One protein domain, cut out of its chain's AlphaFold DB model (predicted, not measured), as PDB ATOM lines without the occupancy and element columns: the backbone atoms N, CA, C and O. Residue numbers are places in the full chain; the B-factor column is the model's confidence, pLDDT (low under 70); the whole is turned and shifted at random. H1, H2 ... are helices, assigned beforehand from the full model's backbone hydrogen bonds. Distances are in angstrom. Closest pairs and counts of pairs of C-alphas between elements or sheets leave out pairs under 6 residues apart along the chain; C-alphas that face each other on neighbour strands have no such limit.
ATOM      1  N   LYS A 328      25.555 -32.704 -48.071       81.27
ATOM      2  CA  LYS A 328      25.711 -31.424 -47.350       81.27
ATOM      3  C   LYS A 328      25.006 -31.383 -45.984       81.27
ATOM      4  O   LYS A 328      24.760 -30.307 -45.439       81.27
ATOM      5  N   ASP A 329      24.733 -32.544 -45.388       72.96
ATOM      6  CA  ASP A 329      24.237 -32.663 -44.017       72.96
ATOM      7  C   ASP A 329      25.415 -32.628 -43.034       72.96
ATOM      8  O   ASP A 329      25.865 -33.637 -42.477       72.96
ATOM      9  N   TYR A 330      25.933 -31.420 -42.822       80.31
ATOM     10  CA  TYR A 330      27.074 -31.176 -41.942       80.31
ATOM     11  C   TYR A 330      26.815 -31.586 -40.488       80.31
ATOM     12  O   TYR A 330      27.747 -31.987 -39.791       80.31
ATOM     13  N   SER A 331      25.560 -31.541 -40.028       72.65
ATOM     14  CA  SER A 331      25.207 -31.968 -38.669       72.65
ATOM     15  C   SER A 331      25.427 -33.472 -38.494       72.65
ATOM     16  O   SER A 331      26.002 -33.909 -37.495       72.65
ATOM     17  N   SER A 332      25.013 -34.272 -39.475       75.79
ATOM     18  CA  SER A 332      25.236 -35.722 -39.467       75.79
ATOM     19  C   SER A 332      26.699 -36.091 -39.736       75.79
ATOM     20  O   SER A 332      27.222 -37.021 -39.111       75.79
ATOM     21  N   ALA A 333      27.407 -35.319 -40.566       80.49
ATOM     22  CA  ALA A 333      28.847 -35.486 -40.761       80.49
ATOM     23  C   ALA A 333      29.620 -35.292 -39.441       80.49
ATOM     24  O   ALA A 333      30.387 -36.175 -39.055       80.49
ATOM     25  N   ILE A 334      29.332 -34.220 -38.687       78.44
ATOM     26  CA  ILE A 334      29.903 -33.972 -37.349       78.44
ATOM     27  C   ILE A 334      29.633 -35.150 -36.408       78.44
ATOM     28  O   ILE A 334      30.557 -35.652 -35.775       78.44
ATOM     29  N   ARG A 335      28.394 -35.660 -36.362       76.61
ATOM     30  CA  ARG A 335      28.056 -36.822 -35.517       76.61
ATOM     31  C   ARG A 335      28.900 -38.051 -35.848       76.61
ATOM     32  O   ARG A 335      29.216 -38.822 -34.946       76.61
ATOM     33  N   SER A 336      29.241 -38.251 -37.117       79.98
ATOM     34  CA  SER A 336      30.123 -39.347 -37.537       79.98
ATOM     35  C   SER A 336      31.550 -39.124 -37.072       79.98
ATOM     36  O   SER A 336      32.138 -40.049 -36.520       79.98
ATOM     37  N   CYS A 337      32.075 -37.904 -37.250       85.16
ATOM     38  CA  CYS A 337      33.384 -37.525 -36.725       85.16
ATOM     39  C   CYS A 337      33.444 -37.824 -35.232       85.16
ATOM     40  O   CYS A 337      34.361 -38.499 -34.797       85.16
ATOM     41  N   ASP A 338      32.444 -37.412 -34.454       80.74
ATOM     42  CA  ASP A 338      32.444 -37.613 -33.003       80.74
ATOM     43  C   ASP A 338      32.516 -39.102 -32.621       80.74
ATOM     44  O   ASP A 338      33.257 -39.476 -31.706       80.74
ATOM     45  N   GLN A 339      31.782 -39.969 -33.335       84.67
ATOM     46  CA  GLN A 339      31.870 -41.419 -33.129       84.67
ATOM     47  C   GLN A 339      33.251 -41.956 -33.515       84.67
ATOM     48  O   GLN A 339      33.856 -42.686 -32.736       84.67
ATOM     49  N   LEU A 340      33.780 -41.564 -34.676       88.40
ATOM     50  CA  LEU A 340      35.073 -42.030 -35.179       88.40
ATOM     51  C   LEU A 340      36.233 -41.551 -34.299       88.40
ATOM     52  O   LEU A 340      37.073 -42.360 -33.928       88.40
ATOM     53  N   ILE A 341      36.233 -40.288 -33.867       87.08
ATOM     54  CA  ILE A 341      37.194 -39.731 -32.903       87.08
ATOM     55  C   ILE A 341      37.159 -40.544 -31.612       87.08
ATOM     56  O   ILE A 341      38.208 -40.939 -31.109       87.08
ATOM     57  N   THR A 342      35.962 -40.819 -31.082       84.84
ATOM     58  CA  THR A 342      35.804 -41.596 -29.845       84.84
ATOM     59  C   THR A 342      36.358 -43.010 -30.006       84.84
ATOM     60  O   THR A 342      37.077 -43.487 -29.128       84.84
ATOM     61  N   ILE A 343      36.048 -43.677 -31.120       85.36
ATOM     62  CA  ILE A 343      36.508 -45.039 -31.399       85.36
ATOM     63  C   ILE A 343      38.027 -45.068 -31.576       85.36
ATOM     64  O   ILE A 343      38.689 -45.802 -30.848       85.36
ATOM     65  N   TYR A 344      38.580 -44.239 -32.466       91.73
ATOM     66  CA  TYR A 344      40.015 -44.185 -32.747       91.73
ATOM     67  C   TYR A 344      40.834 -43.790 -31.518       91.73
ATOM     68  O   TYR A 344      41.840 -44.428 -31.229       91.73
ATOM     69  N   SER A 345      40.347 -42.845 -30.709       90.80
ATOM     70  CA  SER A 345      40.986 -42.505 -29.429       90.80
ATOM     71  C   SER A 345      40.943 -43.660 -28.424       90.80
ATOM     72  O   SER A 345      41.825 -43.768 -27.581       90.80
ATOM     73  N   THR A 346      39.915 -44.516 -28.480       89.54
ATOM     74  CA  THR A 346      39.784 -45.674 -27.577       89.54
ATOM     75  C   THR A 346      40.691 -46.831 -27.990       89.54
ATOM     76  O   THR A 346      41.169 -47.551 -27.120       89.54
ATOM     77  N   ILE A 347      40.919 -47.022 -29.294       92.14
ATOM     78  CA  ILE A 347      41.851 -48.036 -29.819       92.14
ATOM     79  C   ILE A 347      43.283 -47.504 -29.993       92.14
ATOM     80  O   ILE A 347      44.117 -48.212 -30.542       92.14
ATOM     81  N   GLU A 348      43.547 -46.276 -29.530       93.06
ATOM     82  CA  GLU A 348      44.854 -45.601 -29.560       93.06
ATOM     83  C   GLU A 348      45.419 -45.355 -30.973       93.06
ATOM     84  O   GLU A 348      46.613 -45.132 -31.160       93.06
ATOM     85  N   ASP A 349      44.545 -45.305 -31.980       92.41
ATOM     86  CA  ASP A 349      44.886 -44.882 -33.340       92.41
ATOM     87  C   ASP A 349      44.786 -43.351 -33.437       92.41
ATOM     88  O   ASP A 349      43.820 -42.761 -33.939       92.41
ATOM     89  N   PHE A 350      45.768 -42.683 -32.838       93.40
ATOM     90  CA  PHE A 350      45.729 -41.235 -32.662       93.40
ATOM     91  C   PHE A 350      45.866 -40.463 -33.983       93.40
ATOM     92  O   PHE A 350      45.348 -39.349 -34.074       93.40
ATOM     93  N   GLY A 351      46.498 -41.051 -35.009       91.99
ATOM     94  CA  GLY A 351      46.628 -40.452 -36.341       91.99
ATOM     95  C   GLY A 351      45.269 -40.299 -37.028       91.99
ATOM     96  O   GLY A 351      44.929 -39.207 -37.497       91.99
ATOM     97  N   LYS A 352      44.438 -41.352 -37.002       91.93
ATOM     98  CA  LYS A 352      43.059 -41.305 -37.523       91.93
ATOM     99  C   LYS A 352      42.117 -40.505 -36.625       91.93
ATOM    100  O   LYS A 352      41.209 -39.832 -37.118       91.93
ATOM    101  N   ALA A 353      42.321 -40.525 -35.306       90.45
ATOM    102  CA  ALA A 353      41.559 -39.667 -34.396       90.45
ATOM    103  C   ALA A 353      41.801 -38.178 -34.702       90.45
ATOM    104  O   ALA A 353      40.838 -37.424 -34.858       90.45
ATOM    105  N   LEU A 354      43.065 -37.768 -34.860       92.18
ATOM    106  CA  LEU A 354      43.431 -36.399 -35.225       92.18
ATOM    107  C   LEU A 354      42.844 -36.000 -36.584       92.18
ATOM    108  O   LEU A 354      42.329 -34.887 -36.706       92.18
ATOM    109  N   TYR A 355      42.844 -36.912 -37.565       91.77
ATOM    110  CA  TYR A 355      42.217 -36.702 -38.877       91.77
ATOM    111  C   TYR A 355      40.777 -36.204 -38.731       91.77
ATOM    112  O   TYR A 355      40.431 -35.141 -39.248       91.77
ATOM    113  N   PHE A 356      39.947 -36.902 -37.953       89.45
ATOM    114  CA  PHE A 356      38.555 -36.497 -37.763       89.45
ATOM    115  C   PHE A 356      38.372 -35.271 -36.866       89.45
ATOM    116  O   PHE A 356      37.395 -34.547 -37.059       89.45
ATOM    117  N   ILE A 357      39.282 -34.998 -35.923       87.71
ATOM    118  CA  ILE A 357      39.245 -33.756 -35.130       87.71
ATOM    119  C   ILE A 357      39.453 -32.544 -36.048       87.71
ATOM    120  O   ILE A 357      38.663 -31.598 -36.008       87.71
ATOM    121  N   ILE A 358      40.472 -32.587 -36.912       89.74
ATOM    122  CA  ILE A 358      40.747 -31.525 -37.889       89.74
ATOM    123  C   ILE A 358      39.599 -31.423 -38.900       89.74
ATOM    124  O   ILE A 358      39.150 -30.328 -39.238       89.74
ATOM    125  N   TYR A 359      39.046 -32.553 -39.336       88.02
ATOM    126  CA  TYR A 359      37.890 -32.544 -40.228       88.02
ATOM    127  C   TYR A 359      36.669 -31.863 -39.589       88.02
ATOM    128  O   TYR A 359      36.003 -31.042 -40.221       88.02
ATOM    129  N   ASN A 360      36.374 -32.172 -38.323       83.90
ATOM    130  CA  ASN A 360      35.283 -31.549 -37.574       83.90
ATOM    131  C   ASN A 360      35.473 -30.022 -37.501       83.90
ATOM    132  O   ASN A 360      34.537 -29.280 -37.794       83.90
ATOM    133  N   TYR A 361      36.701 -29.554 -37.245       84.50
ATOM    134  CA  TYR A 361      37.056 -28.132 -37.313       84.50
ATOM    135  C   TYR A 361      36.700 -27.490 -38.667       84.50
ATOM    136  O   TYR A 361      36.042 -26.449 -38.704       84.50
ATOM    137  N   HIS A 362      37.050 -28.133 -39.784       82.87
ATOM    138  CA  HIS A 362      36.716 -27.630 -41.123       82.87
ATOM    139  C   HIS A 362      35.211 -27.582 -41.393       82.87
ATOM    140  O   HIS A 362      34.721 -26.625 -41.996       82.87
ATOM    141  N   ILE A 363      34.445 -28.571 -40.920       77.52
ATOM    142  CA  ILE A 363      32.977 -28.518 -41.014       77.52
ATOM    143  C   ILE A 363      32.439 -27.328 -40.207       77.52
ATOM    144  O   ILE A 363      31.590 -26.581 -40.697       77.52
ATOM    145  N   VAL A 364      32.954 -27.124 -38.991       72.86
ATOM    146  CA  VAL A 364      32.563 -26.019 -38.103       72.86
ATOM    147  C   VAL A 364      32.868 -24.646 -38.719       72.86
ATOM    148  O   VAL A 364      32.063 -23.718 -38.588       72.86
ATOM    149  N   LEU A 365      33.987 -24.519 -39.436       76.54
ATOM    150  CA  LEU A 365      34.307 -23.337 -40.238       76.54
ATOM    151  C   LEU A 365      33.293 -23.122 -41.370       76.54
ATOM    152  O   LEU A 365      32.789 -22.010 -41.529       76.54
ATOM    153  N   LYS A 366      32.945 -24.176 -42.125       74.94
ATOM    154  CA  LYS A 366      31.978 -24.091 -43.237       74.94
ATOM    155  C   LYS A 366      30.585 -23.635 -42.788       74.94
ATOM    156  O   LYS A 366      29.930 -22.897 -43.519       74.94
ATOM    157  N   ILE A 367      30.137 -24.024 -41.592       69.88
ATOM    158  CA  ILE A 367      28.846 -23.583 -41.021       69.88
ATOM    159  C   ILE A 367      28.893 -22.170 -40.397       69.88
ATOM    160  O   ILE A 367      27.878 -21.691 -39.896       69.88
ATOM    161  N   ASN A 368      30.048 -21.491 -40.450       63.03
ATOM    162  CA  ASN A 368      30.273 -20.089 -40.081       63.03
ATOM    163  C   ASN A 368      29.911 -19.719 -38.628       63.03
ATOM    164  O   ASN A 368      29.253 -18.709 -38.367       63.03
ATOM    165  N   SER A 369      30.349 -20.529 -37.658       60.58
ATOM    166  CA  SER A 369      30.150 -20.232 -36.231       60.58
ATOM    167  C   SER A 369      31.462 -19.875 -35.523       60.58
ATOM    168  O   SER A 369      32.158 -20.742 -35.002       60.58
ATOM    169  N   SER A 370      31.808 -18.582 -35.496       57.32
ATOM    170  CA  SER A 370      33.123 -18.084 -35.039       57.32
ATOM    171  C   SER A 370      33.553 -18.582 -33.652       57.32
ATOM    172  O   SER A 370      34.679 -19.032 -33.490       57.32
ATOM    173  N   GLN A 371      32.655 -18.595 -32.662       60.54
ATOM    174  CA  GLN A 371      32.968 -19.086 -31.305       60.54
ATOM    175  C   GLN A 371      33.323 -20.582 -31.267       60.54
ATOM    176  O   GLN A 371      34.069 -21.042 -30.398       60.54
ATOM    177  N   SER A 372      32.788 -21.356 -32.207       67.57
ATOM    178  CA  SER A 372      33.041 -22.792 -32.294       67.57
ATOM    179  C   SER A 372      34.387 -23.094 -32.946       67.57
ATOM    180  O   SER A 372      34.949 -24.150 -32.678       67.57
ATOM    181  N   VAL A 373      34.912 -22.175 -33.764       70.57
ATOM    182  CA  VAL A 373      36.230 -22.283 -34.409       70.57
ATOM    183  C   VAL A 373      37.330 -22.259 -33.351       70.57
ATOM    184  O   VAL A 373      38.135 -23.185 -33.294       70.57
ATOM    185  N   ASP A 374      37.303 -21.272 -32.450       74.59
ATOM    186  CA  ASP A 374      38.262 -21.172 -31.340       74.59
ATOM    187  C   ASP A 374      38.187 -22.400 -30.425       74.59
ATOM    188  O   ASP A 374      39.205 -22.959 -30.012       74.59
ATOM    189  N   SER A 375      36.963 -22.859 -30.143       69.25
ATOM    190  CA  SER A 375      36.727 -24.063 -29.343       69.25
ATOM    191  C   SER A 375      37.323 -25.303 -30.013       69.25
ATOM    192  O   SER A 375      37.986 -26.099 -29.352       69.25
ATOM    193  N   ALA A 376      37.139 -25.445 -31.325       73.70
ATOM    194  CA  ALA A 376      37.672 -26.552 -32.102       73.70
ATOM    195  C   ALA A 376      39.208 -26.513 -32.211       73.70
ATOM    196  O   ALA A 376      39.845 -27.549 -32.016       73.70
ATOM    197  N   MET A 377      39.821 -25.337 -32.393       81.79
ATOM    198  CA  MET A 377      41.283 -25.180 -32.335       81.79
ATOM    199  C   MET A 377      41.845 -25.541 -30.963       81.79
ATOM    200  O   MET A 377      42.837 -26.260 -30.866       81.79
ATOM    201  N   ASN A 378      41.189 -25.111 -29.885       81.09
ATOM    202  CA  ASN A 378      41.602 -25.492 -28.540       81.09
ATOM    203  C   ASN A 378      41.521 -27.016 -28.326       81.09
ATOM    204  O   ASN A 378      42.366 -27.600 -27.653       81.09
ATOM    205  N   CYS A 379      40.545 -27.684 -28.945       79.69
ATOM    206  CA  CYS A 379      40.444 -29.142 -28.908       79.69
ATOM    207  C   CYS A 379      41.590 -29.826 -29.660       79.69
ATOM    208  O   CYS A 379      42.159 -30.779 -29.130       79.69
ATOM    209  N   ILE A 380      41.979 -29.309 -30.832       86.46
ATOM    210  CA  ILE A 380      43.177 -29.768 -31.554       86.46
ATOM    211  C   ILE A 380      44.410 -29.623 -30.657       86.46
ATOM    212  O   ILE A 380      45.131 -30.598 -30.463       86.46
ATOM    213  N   LYS A 381      44.611 -28.452 -30.041       85.25
ATOM    214  CA  LYS A 381      45.753 -28.189 -29.151       85.25
ATOM    215  C   LYS A 381      45.850 -29.206 -28.023       85.25
ATOM    216  O   LYS A 381      46.864 -29.879 -27.890       85.25
ATOM    217  N   ILE A 382      44.778 -29.360 -27.245       85.91
ATOM    218  CA  ILE A 382      44.788 -30.261 -26.089       85.91
ATOM    219  C   ILE A 382      44.986 -31.718 -26.532       85.91
ATOM    220  O   ILE A 382      45.613 -32.504 -25.821       85.91
ATOM    221  N   PHE A 383      44.450 -32.101 -27.695       88.07
ATOM    222  CA  PHE A 383      44.664 -33.438 -28.236       88.07
ATOM    223  C   PHE A 383      46.131 -33.670 -28.624       88.07
ATOM    224  O   PHE A 383      46.676 -34.718 -28.288       88.07
ATOM    225  N   ILE A 384      46.780 -32.697 -29.269       89.65
ATOM    226  CA  ILE A 384      48.200 -32.760 -29.642       89.65
ATOM    227  C   ILE A 384      49.107 -32.767 -28.408       89.65
ATOM    228  O   ILE A 384      49.987 -33.614 -28.314       89.65
ATOM    229  N   GLU A 385      48.869 -31.890 -27.428       87.73
ATOM    230  CA  GLU A 385      49.663 -31.824 -26.188       87.73
ATOM    231  C   GLU A 385      49.632 -33.147 -25.408       87.73
ATOM    232  O   GLU A 385      50.614 -33.526 -24.774       87.73
ATOM    233  N   LYS A 386      48.516 -33.883 -25.478       89.07
ATOM    234  CA  LYS A 386      48.392 -35.216 -24.871       89.07
ATOM    235  C   LYS A 386      49.052 -36.329 -25.686       89.07
ATOM    236  O   LYS A 386      49.332 -37.381 -25.122       89.07
ATOM    237  N   ASN A 387      49.286 -36.113 -26.978       90.82
ATOM    238  CA  ASN A 387      49.749 -37.126 -27.925       90.82
ATOM    239  C   ASN A 387      50.904 -36.582 -28.783       90.82
ATOM    240  O   ASN A 387      50.855 -36.639 -30.012       90.82
ATOM    241  N   LEU A 388      51.959 -36.063 -28.140       87.52
ATOM    242  CA  LEU A 388      53.106 -35.438 -28.823       87.52
ATOM    243  C   LEU A 388      53.796 -36.353 -29.853       87.52
ATOM    244  O   LEU A 388      54.417 -35.850 -30.785       87.52
ATOM    245  N   GLY A 389      53.635 -37.678 -29.739       87.66
ATOM    246  CA  GLY A 389      54.117 -38.653 -30.726       87.66
ATOM    247  C   GLY A 389      53.506 -38.509 -32.128       87.66
ATOM    248  O   GLY A 389      54.031 -39.083 -33.075       87.66
ATOM    249  N   LEU A 390      52.439 -37.718 -32.287       89.06
ATOM    250  CA  LEU A 390      51.887 -37.352 -33.595       89.06
ATOM    251  C   LEU A 390      52.770 -36.360 -34.365       89.06
ATOM    252  O   LEU A 390      52.543 -36.154 -35.554       89.06
ATOM    253  N   ILE A 391      53.747 -35.724 -33.714       87.91
ATOM    254  CA  ILE A 391      54.671 -34.783 -34.351       87.91
ATOM    255  C   ILE A 391      56.030 -35.464 -34.505       87.91
ATOM    256  O   ILE A 391      56.830 -35.512 -33.566       87.91
ATOM    257  N   LEU A 392      56.302 -35.950 -35.715       86.07
ATOM    258  CA  LEU A 392      57.537 -36.652 -36.060       86.07
ATOM    259  C   LEU A 392      58.754 -35.731 -35.917       86.07
ATOM    260  O   LEU A 392      58.643 -34.503 -35.952       86.07
ATOM    261  N   ASP A 393      59.946 -36.303 -35.752       81.50
ATOM    262  CA  ASP A 393      61.194 -35.534 -35.605       81.50
ATOM    263  C   ASP A 393      61.524 -34.674 -36.827       81.50
ATOM    264  O   ASP A 393      62.120 -33.610 -36.678       81.50
ATOM    265  N   SER A 394      61.028 -35.063 -38.003       81.36
ATOM    266  CA  SER A 394      61.059 -34.259 -39.230       81.36
ATOM    267  C   SER A 394      60.221 -32.973 -39.161       81.36
ATOM    268  O   SER A 394      60.347 -32.121 -40.033       81.36
ATOM    269  N   GLY A 395      59.348 -32.819 -38.158       78.71
ATOM    270  CA  GLY A 395      58.329 -31.765 -38.115       78.71
ATOM    271  C   GLY A 395      57.078 -32.097 -38.937       78.71
ATOM    272  O   GLY A 395      56.169 -31.273 -39.051       78.71
ATOM    273  N   GLU A 396      56.998 -33.302 -39.501       82.77
ATOM    274  CA  GLU A 396      55.780 -33.797 -40.132       82.77
ATOM    275  C   GLU A 396      54.734 -34.193 -39.083       82.77
ATOM    276  O   GLU A 396      55.050 -34.686 -37.997       82.77
ATOM    277  N   ILE A 397      53.465 -33.983 -39.427       86.29
ATOM    278  CA  ILE A 397      52.330 -34.348 -38.582       86.29
ATOM    279  C   ILE A 397      51.787 -35.689 -39.076       86.29
ATOM    280  O   ILE A 397      51.366 -35.819 -40.232       86.29
ATOM    281  N   LEU A 398      51.774 -36.681 -38.187       87.28
ATOM    282  CA  LEU A 398      51.178 -37.988 -38.427       87.28
ATOM    283  C   LEU A 398      49.654 -37.849 -38.489       87.28
ATOM    284  O   LEU A 398      48.945 -37.908 -37.486       87.28
ATOM    285  N   LEU A 399      49.163 -37.638 -39.706       86.74
ATOM    286  CA  LEU A 399      47.749 -37.645 -40.055       86.74
ATOM    287  C   LEU A 399      47.491 -38.823 -40.995       86.74
ATOM    288  O   LEU A 399      48.028 -38.840 -42.106       86.74
ATOM    289  N   GLU A 400      46.704 -39.796 -40.546       83.80
ATOM    290  CA  GLU A 400      46.375 -41.002 -41.313       83.80
ATOM    291  C   GLU A 400      44.960 -40.900 -41.872       83.80
ATOM    292  O   GLU A 400      44.006 -40.624 -41.140       83.80
ATOM    293  N   SER A 401      44.824 -41.125 -43.178       82.88
ATOM    294  CA  SER A 401      43.516 -41.219 -43.808       82.88
ATOM    295  C   SER A 401      42.842 -42.522 -43.355       82.88
ATOM    296  O   SER A 401      43.418 -43.603 -43.449       82.88
ATOM    297  N   PRO A 402      41.597 -42.468 -42.870       81.30
ATOM    298  CA  PRO A 402      40.856 -43.660 -42.473       81.30
ATOM    299  C   PRO A 402      40.276 -44.426 -43.677       81.30
ATOM    300  O   PRO A 402      39.636 -45.455 -43.477       81.30
ATOM    301  N   TYR A 403      40.439 -43.912 -44.903       75.42
ATOM    302  CA  TYR A 403      39.858 -44.470 -46.130       75.42
ATOM    303  C   TYR A 403      40.798 -45.392 -46.906       75.42
ATOM    304  O   TYR A 403      40.364 -45.967 -47.904       75.42
ATOM    305  N   ASP A 404      42.040 -45.566 -46.452       63.51
ATOM    306  CA  ASP A 404      43.075 -46.309 -47.185       63.51
ATOM    307  C   ASP A 404      42.685 -47.791 -47.416       63.51
ATOM    308  O   ASP A 404      43.157 -48.418 -48.362       63.51
ATOM    309  N   ASP A 405      41.732 -48.316 -46.629       56.26
ATOM    310  CA  ASP A 405      41.228 -49.695 -46.685       56.26
ATOM    311  C   ASP A 405      39.844 -49.878 -47.367       56.26
ATOM    312  O   ASP A 405      39.337 -51.003 -47.414       56.26
ATOM    313  N   GLU A 406      39.171 -48.829 -47.872       59.10
ATOM    314  CA  GLU A 406      37.844 -48.956 -48.521       59.10
ATOM    315  C   GLU A 406      37.909 -48.806 -50.060       59.10
ATOM    316  O   GLU A 406      37.577 -47.743 -50.589       59.10
ATOM    317  N   PRO A 407      38.225 -49.873 -50.827       48.70
ATOM    318  CA  PRO A 407      38.229 -49.815 -52.294       48.70
ATOM    319  C   PRO A 407      36.827 -49.655 -52.920       48.70
ATOM    320  O   PRO A 407      36.702 -49.397 -54.116       48.70
ATOM    321  N   GLU A 408      35.750 -49.790 -52.140       48.28
ATOM    322  CA  GLU A 408      34.389 -49.941 -52.662       48.28
ATOM    323  C   GLU A 408      33.349 -49.202 -51.808       48.28
ATOM    324  O   GLU A 408      32.680 -49.771 -50.936       48.28
ATOM    325  N   CYS A 409      33.153 -47.917 -52.099       46.88
ATOM    326  CA  CYS A 409      31.873 -47.271 -51.832       46.88
ATOM    327  C   CYS A 409      31.161 -47.087 -53.183       46.88
ATOM    328  O   CYS A 409      31.648 -46.301 -53.996       46.88
ATOM    329  N   PRO A 410      30.041 -47.787 -53.460       44.05
ATOM    330  CA  PRO A 410      29.361 -47.759 -54.763       44.05
ATOM    331  C   PRO A 410      28.742 -46.397 -55.128       44.05
ATOM    332  O   PRO A 410      28.170 -46.240 -56.200       44.05
ATOM    333  N   SER A 421      41.433 -33.776 -49.053       77.14
ATOM    334  CA  SER A 421      42.737 -34.442 -49.018       77.14
ATOM    335  C   SER A 421      43.457 -34.194 -47.684       77.14
ATOM    336  O   SER A 421      43.109 -33.288 -46.919       77.14
ATOM    337  N   LYS A 422      44.487 -34.996 -47.381       77.36
ATOM    338  CA  LYS A 422      45.330 -34.793 -46.189       77.36
ATOM    339  C   LYS A 422      45.949 -33.391 -46.180       77.36
ATOM    340  O   LYS A 422      46.010 -32.752 -45.134       77.36
ATOM    341  N   GLU A 423      46.366 -32.913 -47.347       77.90
ATOM    342  CA  GLU A 423      46.950 -31.590 -47.560       77.90
ATOM    343  C   GLU A 423      45.910 -30.481 -47.359       77.90
ATOM    344  O   GLU A 423      46.193 -29.491 -46.689       77.90
ATOM    345  N   GLU A 424      44.681 -30.657 -47.861       81.87
ATOM    346  CA  GLU A 424      43.587 -29.696 -47.650       81.87
ATOM    347  C   GLU A 424      43.170 -29.604 -46.178       81.87
ATOM    348  O   GLU A 424      42.849 -28.523 -45.680       81.87
ATOM    349  N   LEU A 425      43.198 -30.733 -45.463       83.06
ATOM    350  CA  LEU A 425      42.961 -30.761 -44.024       83.06
ATOM    351  C   LEU A 425      44.052 -30.017 -43.257       83.06
ATOM    352  O   LEU A 425      43.738 -29.312 -42.295       83.06
ATOM    353  N   LEU A 426      45.310 -30.155 -43.676       83.59
ATOM    354  CA  LEU A 426      46.479 -29.602 -43.003       83.59
ATOM    355  C   LEU A 426      46.904 -28.248 -43.593       83.59
ATOM    356  O   LEU A 426      48.027 -28.076 -44.065       83.59
ATOM    357  N   THR A 427      46.012 -27.259 -43.520       81.29
ATOM    358  CA  THR A 427      46.335 -25.885 -43.927       81.29
ATOM    359  C   THR A 427      47.512 -25.315 -43.124       81.29
ATOM    360  O   THR A 427      47.754 -25.720 -41.983       81.29
ATOM    361  N   ILE A 428      48.231 -24.340 -43.700       77.70
ATOM    362  CA  ILE A 428      49.418 -23.708 -43.084       77.70
ATOM    363  C   ILE A 428      49.133 -23.244 -41.649       77.70
ATOM    364  O   ILE A 428      49.937 -23.493 -40.753       77.70
ATOM    365  N   ASP A 429      47.970 -22.636 -41.404       77.64
ATOM    366  CA  ASP A 429      47.596 -22.140 -40.076       77.64
ATOM    367  C   ASP A 429      47.426 -23.272 -39.057       77.64
ATOM    368  O   ASP A 429      47.926 -23.177 -37.935       77.64
ATOM    369  N   ILE A 430      46.771 -24.372 -39.449       84.02
ATOM    370  CA  ILE A 430      46.607 -25.553 -38.591       84.02
ATOM    371  C   ILE A 430      47.969 -26.200 -38.337       84.02
ATOM    372  O   ILE A 430      48.283 -26.539 -37.197       84.02
ATOM    373  N   ARG A 431      48.808 -26.329 -39.369       84.10
ATOM    374  CA  ARG A 431      50.151 -26.906 -39.252       84.10
ATOM    375  C   ARG A 431      51.037 -26.097 -38.310       84.10
ATOM    376  O   ARG A 431      51.629 -26.663 -37.392       84.10
ATOM    377  N   LYS A 432      51.078 -24.775 -38.492       82.83
ATOM    378  CA  LYS A 432      51.800 -23.842 -37.622       82.83
ATOM    379  C   LYS A 432      51.303 -23.938 -36.181       82.83
ATOM    380  O   LYS A 432      52.108 -23.995 -35.254       82.83
ATOM    381  N   PHE A 433      49.987 -24.007 -35.993       83.58
ATOM    382  CA  PHE A 433      49.376 -24.150 -34.676       83.58
ATOM    383  C   PHE A 433      49.750 -25.476 -33.995       83.58
ATOM    384  O   PHE A 433      50.171 -25.469 -32.839       83.58
ATOM    385  N   ILE A 434      49.676 -26.604 -34.703       85.41
ATOM    386  CA  ILE A 434      50.052 -27.920 -34.169       85.41
ATOM    387  C   ILE A 434      51.542 -27.956 -33.804       85.41
ATOM    388  O   ILE A 434      51.883 -28.353 -32.691       85.41
ATOM    389  N   LEU A 435      52.432 -27.486 -34.684       84.50
ATOM    390  CA  LEU A 435      53.878 -27.499 -34.424       84.50
ATOM    391  C   LEU A 435      54.283 -26.613 -33.246       84.50
ATOM    392  O   LEU A 435      55.169 -26.994 -32.477       84.50
ATOM    393  N   SER A 436      53.566 -25.501 -33.035       84.63
ATOM    394  CA  SER A 436      53.768 -24.628 -31.874       84.63
ATOM    395  C   SER A 436      53.541 -25.326 -30.530       84.63
ATOM    396  O   SER A 436      54.067 -24.876 -29.519       84.63
ATOM    397  N   CYS A 437      52.820 -26.452 -30.508       80.37
ATOM    398  CA  CYS A 437      52.614 -27.245 -29.295       80.37
ATOM    399  C   CYS A 437      53.847 -28.083 -28.899       80.37
ATOM    400  O   CYS A 437      53.851 -28.667 -27.820       80.37
ATOM    401  N   SER A 438      54.868 -28.183 -29.760       77.25
ATOM    402  CA  SER A 438      56.067 -29.019 -29.550       77.25
ATOM    403  C   SER A 438      57.384 -28.239 -29.529       77.25
ATOM    404  O   SER A 438      58.449 -28.851 -29.573       77.25
ATOM    405  N   ASP A 439      57.324 -26.904 -29.552       71.33
ATOM    406  CA  ASP A 439      58.474 -26.002 -29.734       71.33
ATOM    407  C   ASP A 439      59.308 -26.251 -31.017       71.33
ATOM    408  O   ASP A 439      60.367 -25.647 -31.212       71.33
ATOM    409  N   LYS A 440      58.835 -27.103 -31.941       69.56
ATOM    410  CA  LYS A 440      59.469 -27.337 -33.246       69.56
ATOM    411  C   LYS A 440      59.240 -26.131 -34.167       69.56
ATOM    412  O   LYS A 440      58.135 -25.597 -34.260       69.56
ATOM    413  N   LYS A 441      60.299 -25.691 -34.858       63.11
ATOM    414  CA  LYS A 441      60.236 -24.559 -35.797       63.11
ATOM    415  C   LYS A 441      59.516 -24.963 -37.083       63.11
ATOM    416  O   LYS A 441      59.791 -26.017 -37.644       63.11
ATOM    417  N   PHE A 442      58.619 -24.096 -37.541       62.96
ATOM    418  CA  PHE A 442      57.953 -24.205 -38.835       62.96
ATOM    419  C   PHE A 442      58.848 -23.600 -39.922       62.96
ATOM    420  O   PHE A 442      59.278 -22.455 -39.778       62.96
ATOM    421  N   ASP A 443      59.124 -24.356 -40.983       61.99
ATOM    422  CA  ASP A 443      59.769 -23.824 -42.182       61.99
ATOM    423  C   ASP A 443      58.715 -23.098 -43.031       61.99
ATOM    424  O   ASP A 443      57.814 -23.722 -43.588       61.99
ATOM    425  N   GLU A 444      58.809 -21.768 -43.107       57.81
ATOM    426  CA  GLU A 444      57.883 -20.940 -43.892       57.81
ATOM    427  C   GLU A 444      57.952 -21.231 -45.401       57.81
ATOM    428  O   GLU A 444      57.033 -20.857 -46.130       57.81
ATOM    429  N   SER A 445      59.004 -21.912 -45.874       53.93
ATOM    430  CA  SER A 445      59.146 -22.307 -47.278       53.93
ATOM    431  C   SER A 445      58.302 -23.524 -47.671       53.93
ATOM    432  O   SER A 445      58.057 -23.734 -48.861       53.93
ATOM    433  N   ASP A 446      57.790 -24.288 -46.701       48.95
ATOM    434  CA  ASP A 446      56.930 -25.444 -46.953       48.95
ATOM    435  C   ASP A 446      55.488 -24.986 -47.207       48.95
ATOM    436  O   ASP A 446      54.605 -24.986 -46.343       48.95
ATOM    437  N   ASN A 593      16.815 -35.377 -40.683       32.37
ATOM    438  CA  ASN A 593      15.759 -36.325 -40.286       32.37
ATOM    439  C   ASN A 593      14.407 -35.623 -40.038       32.37
ATOM    440  O   ASN A 593      13.365 -36.283 -40.041       32.37
ATOM    441  N   GLN A 594      14.421 -34.306 -39.797       29.75
ATOM    442  CA  GLN A 594      13.218 -33.488 -39.783       29.75
ATOM    443  C   GLN A 594      12.637 -33.409 -41.182       29.75
ATOM    444  O   GLN A 594      11.469 -33.713 -41.296       29.75
ATOM    445  N   GLU A 595      13.414 -33.129 -42.230       27.41
ATOM    446  CA  GLU A 595      12.868 -33.022 -43.587       27.41
ATOM    447  C   GLU A 595      12.187 -34.304 -44.049       27.41
ATOM    448  O   GLU A 595      11.110 -34.204 -44.593       27.41
ATOM    449  N   GLU A 596      12.692 -35.511 -43.796       31.68
ATOM    450  CA  GLU A 596      11.999 -36.714 -44.292       31.68
ATOM    451  C   GLU A 596      10.761 -37.109 -43.488       31.68
ATOM    452  O   GLU A 596       9.759 -37.503 -44.078       31.68
ATOM    453  N   PHE A 597      10.792 -37.012 -42.155       29.77
ATOM    454  CA  PHE A 597       9.590 -37.274 -41.360       29.77
ATOM    455  C   PHE A 597       8.578 -36.143 -41.525       29.77
ATOM    456  O   PHE A 597       7.386 -36.416 -41.612       29.77
ATOM    457  N   LEU A 598       9.045 -34.901 -41.644       28.84
ATOM    458  CA  LEU A 598       8.227 -33.754 -41.995       28.84
ATOM    459  C   LEU A 598       7.697 -33.920 -43.412       28.84
ATOM    460  O   LEU A 598       6.522 -33.709 -43.572       28.84
ATOM    461  N   LEU A 599       8.459 -34.360 -44.415       30.64
ATOM    462  CA  LEU A 599       7.988 -34.556 -45.793       30.64
ATOM    463  C   LEU A 599       7.047 -35.753 -45.909       30.64
ATOM    464  O   LEU A 599       6.078 -35.651 -46.645       30.64
ATOM    465  N   ASP A 600       7.251 -36.850 -45.176       32.03
ATOM    466  CA  ASP A 600       6.308 -37.977 -45.141       32.03
ATOM    467  C   ASP A 600       5.047 -37.618 -44.337       32.03
ATOM    468  O   ASP A 600       3.928 -37.974 -44.723       32.03
ATOM    469  N   GLN A 601       5.184 -36.874 -43.232       30.78
ATOM    470  CA  GLN A 601       4.038 -36.335 -42.503       30.78
ATOM    471  C   GLN A 601       3.313 -35.290 -43.340       30.78
ATOM    472  O   GLN A 601       2.109 -35.412 -43.471       30.78
ATOM    473  N   ILE A 602       4.005 -34.334 -43.949       30.71
ATOM    474  CA  ILE A 602       3.492 -33.319 -44.869       30.71
ATOM    475  C   ILE A 602       2.851 -34.016 -46.056       30.71
ATOM    476  O   ILE A 602       1.727 -33.681 -46.358       30.71
ATOM    477  N   ALA A 603       3.453 -35.015 -46.692       27.42
ATOM    478  CA  ALA A 603       2.834 -35.718 -47.813       27.42
ATOM    479  C   ALA A 603       1.573 -36.472 -47.367       27.42
ATOM    480  O   ALA A 603       0.536 -36.388 -48.027       27.42
TER     481      ALA A 603
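Overview. This is residues 328 to 410, 421 to 446 and 593 to 603 of the 724 residues of an uncharacterized protein of Strongyloides stercoralis (UniProt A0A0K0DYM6). Three helices of equal length, H1, H2 and H3, run side by side in a zigzag, with H2 in the middle between H1 and H3, and the short H4 and H5 pack on H2 and H3 respectively. H6 stands well away from this body, with its residues 594 to 603 free of any contact, and the stretch of residues 404 to 410 also sticks out from the body. The printed part has 120 residues with six named helices, in the order H1 to H6 along the chain, and no named strand; the class is all helix, with 75 residues in named elements. The whole is only just loose, close to compact, with a radius of gyration of the C-alphas of 16.8 A. It is elongated, its C-alphas spanning 60 by 35 by 27 A, and the detached H6 makes much of the length: without the stretches that stand free, the body spans 46 by 31 by 23 A.

Arrangement. H2, residues 350 to 366, is the hub and touches three other helices. H1, residues 330 to 346, touches H2 with the C-alphas of Ile 341 and Ala 353 closest, 4.6 A apart. The two form a helical hairpin, at a shallow tilt of 19 degrees, opposite ways. H3, residues 370 to 386, touches H2 from Ala 376 to Tyr 361, whose C-alphas are the closest of the two helices at 5.5 A. This is a second helical hairpin, at a shallow tilt of 10 degrees, opposite ways. H1 and H3 are apart. H4, residues 422 to 425, touches H2, which meets it with residues 355 to 362 alone; the closest C-alphas are those of Ile 358 and Leu 425, 6.6 A apart. H5, residues 428 to 436, touches H3, which meets it with residues 380 to 384 alone; the closest C-alphas are those of Lys 381 and Ile 434, 6.6 A apart. H3 and H5 run the same way at a steep tilt of 41 degrees. H2 and H5 are apart, but only just, their closest C-alphas being 8.4 A apart. H6, residues 593 to 603, touches no helix. Every O i to N i+4 pair is within hydrogen-bond range in H1, H2, H5 and H6; in H3 it is 12 of 13, and H4 is too short for such a pair.

Along the chain. H1 begins at C-alpha 330 at (27.074, -31.176, -41.942) and is 24.0 A long from first to last C-alpha. H2 is 24.4 A long and begins at C-alpha 350 at (45.729, -41.235, -32.662). H3 is 25.1 A long, from Ser 370 to Lys 386. Residues 387 to 410 then hold no named element. H4, from Lys 422 to Leu 425, is 5.2 A long, and H5, from Ile 428 to Ser 436, is 12.1 A long. H6 is 15.0 A long and ends at C-alpha 603 at (2.834, -35.718, -47.813).

Size, cuts and confidence. The two C-alphas farthest apart are those of Lys 441 and Ala 603, at 59.7 A. The printed part has two cuts: residues 411 to 420 are not printed, with 19.7 A between C-alphas 410 and 421, and residues 447 to 592 are not printed, with 43.1 A between C-alphas 446 and 593. The links from H1 to H2, H2 to H3 and H4 to H5 are tight, while those from H3 to H4 and from H5 to H6 run across the cuts. The mean pLDDT of the printed part is 74.3. Confidence is under 70 in residues 367 to 372, residue 375, residues 404 to 410, residues 440 to 446 and residues 593 to 603; the mean for H6 is 30.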